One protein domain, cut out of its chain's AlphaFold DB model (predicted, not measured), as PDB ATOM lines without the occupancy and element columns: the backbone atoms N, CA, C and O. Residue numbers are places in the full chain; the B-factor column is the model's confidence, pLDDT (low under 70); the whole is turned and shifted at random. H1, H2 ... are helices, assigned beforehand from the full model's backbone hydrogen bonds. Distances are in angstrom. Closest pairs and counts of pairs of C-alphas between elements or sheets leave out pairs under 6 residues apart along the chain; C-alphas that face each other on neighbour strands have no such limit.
ATOM      1  N   PHE A  82      83.373  56.504 133.302       85.94
ATOM      2  CA  PHE A  82      84.433  56.891 134.251       85.94
ATOM      3  C   PHE A  82      85.698  56.025 134.176       85.94
ATOM      4  O   PHE A  82      86.801  56.549 134.325       85.94
ATOM      5  N   LEU A  83      85.546  54.727 133.886       88.88
ATOM      6  CA  LEU A  83      86.661  53.778 133.802       88.88
ATOM      7  C   LEU A  83      87.684  54.160 132.717       88.88
ATOM      8  O   LEU A  83      88.878  53.947 132.893       88.88
ATOM      9  N   ILE A  84      87.217  54.757 131.616       90.56
ATOM     10  CA  ILE A  84      88.058  55.221 130.500       90.56
ATOM     11  C   ILE A  84      88.281  56.738 130.590       90.56
ATOM     12  O   ILE A  84      89.357  57.237 130.270       90.56
ATOM     13  N   GLY A  85      87.287  57.481 131.074       88.50
ATOM     14  CA  GLY A  85      87.314  58.938 131.160       88.50
ATOM     15  C   GLY A  85      88.407  59.464 132.086       88.50
ATOM     16  O   GLY A  85      89.127  60.379 131.704       88.50
ATOM     17  N   ILE A  86      88.593  58.869 133.267       90.12
ATOM     18  CA  ILE A  86      89.640  59.298 134.210       90.12
ATOM     19  C   ILE A  86      91.053  59.142 133.617       90.12
ATOM     20  O   ILE A  86      91.778  60.141 133.579       90.12
ATOM     21  N   PRO A  87      91.473  57.960 133.115       93.56
ATOM     22  CA  PRO A  87      92.795  57.832 132.503       93.56
ATOM     23  C   PRO A  87      92.946  58.720 131.261       93.56
ATOM     24  O   PRO A  87      94.021  59.276 131.041       93.56
ATOM     25  N   MET A  88      91.874  58.932 130.489       92.69
ATOM     26  CA  MET A  88      91.884  59.845 129.347       92.69
ATOM     27  C   MET A  88      92.116  61.303 129.766       92.69
ATOM     28  O   MET A  88      92.915  61.987 129.128       92.69
ATOM     29  N   ILE A  89      91.474  61.778 130.839       91.25
ATOM     30  CA  ILE A  89      91.688  63.129 131.385       91.25
ATOM     31  C   ILE A  89      93.145  63.295 131.822       91.25
ATOM     32  O   ILE A  89      93.783  64.277 131.447       91.25
ATOM     33  N   LEU A  90      93.693  62.326 132.563       94.69
ATOM     34  CA  LEU A  90      95.083  62.369 133.027       94.69
ATOM     35  C   LEU A  90      96.072  62.398 131.857       94.69
ATOM     36  O   LEU A  90      96.966  63.242 131.827       94.69
ATOM     37  N   ALA A  91      95.889  61.520 130.867       94.62
ATOM     38  CA  ALA A  91      96.745  61.471 129.686       94.62
ATOM     39  C   ALA A  91      96.683  62.776 128.874       94.62
ATOM     40  O   ALA A  91      97.724  63.300 128.479       94.62
ATOM     41  N   ASN A  92      95.483  63.338 128.672       93.88
ATOM     42  CA  ASN A  92      95.315  64.621 127.984       93.88
ATOM     43  C   ASN A  92      95.967  65.772 128.756       93.88
ATOM     44  O   ASN A  92      96.641  66.602 128.150       93.88
ATOM     45  N   LEU A  93      95.805  65.819 130.081       94.25
ATOM     46  CA  LEU A  93      96.378  66.878 130.909       94.25
ATOM     47  C   LEU A  93      97.911  66.848 130.872       94.25
ATOM     48  O   LEU A  93      98.538  67.884 130.649       94.25
ATOM     49  N   LEU A  94      98.507  65.663 131.030       95.44
ATOM     50  CA  LEU A  94      99.956  65.480 130.944       95.44
ATOM     51  C   LEU A  94     100.473  65.831 129.545       95.44
ATOM     52  O   LEU A  94     101.397  66.632 129.419       95.44
ATOM     53  N   GLY A  95      99.848  65.294 128.495       92.50
ATOM     54  CA  GLY A  95     100.231  65.568 127.109       92.50
ATOM     55  C   GLY A  95     100.161  67.056 126.762       92.50
ATOM     56  O   GLY A  95     101.095  67.591 126.168       92.50
ATOM     57  N   ASN A  96      99.104  67.748 127.193       91.69
ATOM     58  CA  ASN A  96      98.949  69.181 126.963       91.69
ATOM     59  C   ASN A  96      99.985  70.006 127.743       91.69
ATOM     60  O   ASN A  96     100.543  70.959 127.202       91.69
ATOM     61  N   HIS A  97     100.293  69.625 128.988       93.44
ATOM     62  CA  HIS A  97     101.289  70.322 129.801       93.44
ATOM     63  C   HIS A  97     102.698  70.210 129.201       93.44
ATOM     64  O   HIS A  97     103.337  71.228 128.931       93.44
ATOM     65  N   PHE A  98     103.160  68.987 128.916       92.31
ATOM     66  CA  PHE A  98     104.472  68.767 128.300       92.31
ATOM     67  C   PHE A  98     104.543  69.331 126.877       92.31
ATOM     68  O   PHE A  98     105.542  69.953 126.511       92.31
ATOM     69  N   GLY A  99     103.476  69.170 126.089       88.50
ATOM     70  CA  GLY A  99     103.387  69.689 124.726       88.50
ATOM     71  C   GLY A  99     103.450  71.213 124.674       88.50
ATOM     72  O   GLY A  99     104.237  71.762 123.906       88.50
ATOM     73  N   SER A 100     102.688  71.907 125.526       89.81
ATOM     74  CA  SER A 100     102.719  73.373 125.615       89.81
ATOM     75  C   SER A 100     104.074  73.883 126.099       89.81
ATOM     76  O   SER A 100     104.578  74.867 125.560       89.81
ATOM     77  N   LEU A 101     104.685  73.223 127.090       88.25
ATOM     78  CA  LEU A 101     105.999  73.614 127.601       88.25
ATOM     79  C   LEU A 101     107.078  73.477 126.518       88.25
ATOM     80  O   LEU A 101     107.884  74.386 126.322       88.25
ATOM     81  N   HIS A 102     107.064  72.367 125.776       86.38
ATOM     82  CA  HIS A 102     107.984  72.156 124.662       86.38
ATOM     83  C   HIS A 102     107.719  73.130 123.506       86.38
ATOM     84  O   HIS A 102     108.664  73.630 122.907       86.38
ATOM     85  N   ALA A 103     106.454  73.445 123.212       86.56
ATOM     86  CA  ALA A 103     106.093  74.391 122.161       86.56
ATOM     87  C   ALA A 103     106.593  75.814 122.457       86.56
ATOM     88  O   ALA A 103     107.105  76.468 121.555       86.56
ATOM     89  N   ILE A 104     106.485  76.283 123.704       85.94
ATOM     90  CA  ILE A 104     106.936  77.629 124.099       85.94
ATOM     91  C   ILE A 104     108.469  77.732 124.097       85.94
ATOM     92  O   ILE A 104     109.011  78.760 123.701       85.94
ATOM     93  N   ASN A 105     109.168  76.669 124.507       83.06
ATOM     94  CA  ASN A 105     110.634  76.648 124.595       83.06
ATOM     95  C   ASN A 105     111.343  76.339 123.266       83.06
ATOM     96  O   ASN A 105     112.573  76.336 123.217       83.06
ATOM     97  N   SER A 106     110.603  76.035 122.201       83.00
ATOM     98  CA  SER A 106     111.180  75.640 120.920       83.00
ATOM     99  C   SER A 106     111.184  76.783 119.911       83.00
ATOM    100  O   SER A 106     110.272  77.608 119.862       83.00
ATOM    101  N   ASN A 107     112.190  76.798 119.034       77.38
ATOM    102  CA  ASN A 107     112.162  77.645 117.848       77.38
ATOM    103  C   ASN A 107     110.999  77.159 116.972       77.38
ATOM    104  O   ASN A 107     110.929  75.968 116.660       77.38
ATOM    105  N   GLY A 108     110.083  78.049 116.576       80.25
ATOM    106  CA  GLY A 108     108.798  77.714 115.931       80.25
ATOM    107  C   GLY A 108     108.850  76.781 114.703       80.25
ATOM    108  O   GLY A 108     107.813  76.290 114.255       80.25
ATOM    109  N   GLU A 109     110.039  76.468 114.183       85.62
ATOM    110  CA  GLU A 109     110.286  75.374 113.245       85.62
ATOM    111  C   GLU A 109     109.808  74.003 113.736       85.62
ATOM    112  O   GLU A 109     109.266  73.239 112.937       85.62
ATOM    113  N   VAL A 110     109.977  73.666 115.021       85.25
ATOM    114  CA  VAL A 110     109.520  72.365 115.545       85.25
ATOM    115  C   VAL A 110     108.000  72.284 115.491       85.25
ATOM    116  O   VAL A 110     107.462  71.298 114.992       85.25
ATOM    117  N   ILE A 111     107.310  73.354 115.898       88.94
ATOM    118  CA  ILE A 111     105.846  73.447 115.821       88.94
ATOM    119  C   ILE A 111     105.392  73.249 114.375       88.94
ATOM    120  O   ILE A 111     104.508  72.435 114.109       88.94
ATOM    121  N   ARG A 112     106.037  73.937 113.422       88.94
ATOM    122  CA  ARG A 112     105.723  73.811 111.995       88.94
ATOM    123  C   ARG A 112     105.934  72.384 111.482       88.94
ATOM    124  O   ARG A 112     105.061  71.874 110.786       88.94
ATOM    125  N   LYS A 113     107.050  71.732 111.829       90.81
ATOM    126  CA  LYS A 113     107.336  70.340 111.433       90.81
ATOM    127  C   LYS A 113     106.275  69.380 111.967       90.81
ATOM    128  O   LYS A 113     105.738  68.592 111.195       90.81
ATOM    129  N   VAL A 114     105.929  69.486 113.249       91.00
ATOM    130  CA  VAL A 114     104.888  68.654 113.875       91.00
ATOM    131  C   VAL A 114     103.538  68.851 113.182       91.00
ATOM    132  O   VAL A 114     102.859  67.869 112.881       91.00
ATOM    133  N   LEU A 115     103.174  70.097 112.864       91.50
ATOM    134  CA  LEU A 115     101.936  70.415 112.148       91.50
ATOM    135  C   LEU A 115     101.890  69.735 110.774       91.50
ATOM    136  O   LEU A 115     100.925  69.041 110.466       91.50
ATOM    137  N   VAL A 116     102.950  69.888 109.973       95.06
ATOM    138  CA  VAL A 116     103.037  69.299 108.626       95.06
ATOM    139  C   VAL A 116     102.960  67.774 108.686       95.06
ATOM    140  O   VAL A 116     102.182  67.177 107.945       95.06
ATOM    141  N   VAL A 117     103.710  67.142 109.591       95.81
ATOM    142  CA  VAL A 117     103.693  65.681 109.762       95.81
ATOM    143  C   VAL A 117     102.297  65.194 110.153       95.81
ATOM    144  O   VAL A 117     101.791  64.248 109.557       95.81
ATOM    145  N   THR A 118     101.640  65.862 111.103       93.12
ATOM    146  CA  THR A 118     100.295  65.484 111.564       93.12
ATOM    147  C   THR A 118      99.266  65.600 110.440       93.12
ATOM    148  O   THR A 118      98.478  64.682 110.231       93.12
ATOM    149  N   VAL A 119      99.295  66.696 109.675       94.81
ATOM    150  CA  VAL A 119      98.392  66.900 108.534       94.81
ATOM    151  C   VAL A 119      98.602  65.822 107.470       94.81
ATOM    152  O   VAL A 119      97.624  65.245 106.999       94.81
ATOM    153  N   LEU A 120      99.852  65.493 107.131       95.75
ATOM    154  CA  LEU A 120     100.158  64.420 106.179       95.75
ATOM    155  C   LEU A 120      99.637  63.062 106.660       95.75
ATOM    156  O   LEU A 120      99.016  62.337 105.884       95.75
ATOM    157  N   LEU A 121      99.835  62.729 107.938       95.25
ATOM    158  CA  LEU A 121      99.327  61.485 108.521       95.25
ATOM    159  C   LEU A 121      97.799  61.412 108.480       95.25
ATOM    160  O   LEU A 121      97.255  60.365 108.132       95.25
ATOM    161  N   ILE A 122      97.107  62.512 108.791       93.06
ATOM    162  CA  ILE A 122      95.642  62.578 108.700       93.06
ATOM    163  C   ILE A 122      95.193  62.364 107.252       93.06
ATOM    164  O   ILE A 122      94.298  61.555 107.026       93.06
ATOM    165  N   ILE A 123      95.831  63.016 106.273       94.75
ATOM    166  CA  ILE A 123      95.508  62.845 104.846       94.75
ATOM    167  C   ILE A 123      95.669  61.380 104.423       94.75
ATOM    168  O   ILE A 123      94.758  60.817 103.821       94.75
ATOM    169  N   ILE A 124      96.792  60.745 104.773       95.19
ATOM    170  CA  ILE A 124      97.055  59.337 104.439       95.19
ATOM    171  C   ILE A 124      96.038  58.418 105.123       95.19
ATOM    172  O   ILE A 124      95.479  57.534 104.478       95.19
ATOM    173  N   SER A 125      95.768  58.630 106.414       92.69
ATOM    174  CA  SER A 125      94.799  57.830 107.169       92.69
ATOM    175  C   SER A 125      93.392  57.947 106.585       92.69
ATOM    176  O   SER A 125      92.690  56.943 106.447       92.69
ATOM    177  N   MET A 126      92.992  59.159 106.194       92.94
ATOM    178  CA  MET A 126      91.691  59.409 105.587       92.94
ATOM    179  C   MET A 126      91.597  58.791 104.187       92.94
ATOM    180  O   MET A 126      90.584  58.173 103.875       92.94
ATOM    181  N   ALA A 127      92.658  58.878 103.376       92.25
ATOM    182  CA  ALA A 127      92.731  58.235 102.063       92.25
ATOM    183  C   ALA A 127      92.673  56.705 102.165       92.25
ATOM    184  O   ALA A 127      91.954  56.065 101.402       92.25
ATOM    185  N   TYR A 128      93.367  56.117 103.145       94.06
ATOM    186  CA  TYR A 128      93.301  54.681 103.399       94.06
ATOM    187  C   TYR A 128      91.890  54.255 103.807       94.06
ATOM    188  O   TYR A 128      91.345  53.345 103.197       94.06
ATOM    189  N   LYS A 129      91.261  54.956 104.763       90.62
ATOM    190  CA  LYS A 129      89.863  54.703 105.159       90.62
ATOM    191  C   LYS A 129      88.879  54.851 104.000       90.62
ATOM    192  O   LYS A 129      87.892  54.132 103.977       90.62
ATOM    193  N   ALA A 130      89.130  55.776 103.076       88.88
ATOM    194  CA  ALA A 130      88.289  55.988 101.902       88.88
ATOM    195  C   ALA A 130      88.455  54.893 100.835       88.88
ATOM    196  O   ALA A 130      87.522  54.657 100.081       88.88
ATOM    197  N   PHE A 131      89.620  54.242 100.758       85.31
ATOM    198  CA  PHE A 131      89.880  53.141  99.821       85.31
ATOM    199  C   PHE A 131      89.602  51.756 100.429       85.31
ATOM    200  O   PHE A 131      89.379  50.791  99.706       85.31
ATOM    201  N   SER A 132      89.636  51.641 101.759       71.06
ATOM    202  CA  SER A 132      89.303  50.424 102.506       71.06
ATOM    203  C   SER A 132      87.819  50.330 102.899       71.06
ATOM    204  O   SER A 132      87.481  49.486 103.730       71.06
ATOM    205  N   ALA A 133      86.972  51.229 102.393       53.91
ATOM    206  CA  ALA A 133      85.517  51.249 102.552       53.91
ATOM    207  C   ALA A 133      84.857  50.960 101.199       53.91
ATOM    208  O   ALA A 133      83.802  50.290 101.210       53.91
TER     209      ALA A 133
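What this domain is: This is residues 82 to 133 of the 133 residues of the protein "Probable membrane transporter protein" of Neisseria meningitidis ATCC 13091 (UniProt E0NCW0). Two long helices, H1 then H2, meet near their ends as an open V, with a three-residue turn at the point and the two arms spreading from it. The V lies nearly in one plane, and most of each arm stands free. The printed part has 52 residues and no named strand, and its class is all helix. It is extended, with a radius of gyration of the C-alphas of 15.3 A, and flat, spanning 38 by 38 by 5 A.

Where its parts are: Find C-alpha 82 at (84.433, 56.891, 134.251); from there H1, residues 82 to 105, runs 34.2 A to C-alpha 105 at (110.634, 76.648, 124.595). H2, residues 109 to 131, runs 33.0 A and ends at C-alpha 131 at (89.880, 53.141, 99.821).

How they stand to each other: Look at Ala 103 and Ile 111: their C-alphas, the closest of H1 and H2, are 6.4 A apart. The helices are close but not clearly touching, and run opposite ways at a steep tilt of 42 degrees. Every O i to N i+4 pair is within hydrogen-bond range in H2, and 19 of 20 in H1.

The domain as a whole: The C-alphas of Asn 105 and Ala 133, the two farthest apart, are 42.0 A apart. The printed part has no cut, and the link from H1 to H2 is tight. Mean pLDDT of the printed part is 89.4; residue 133 is under 70.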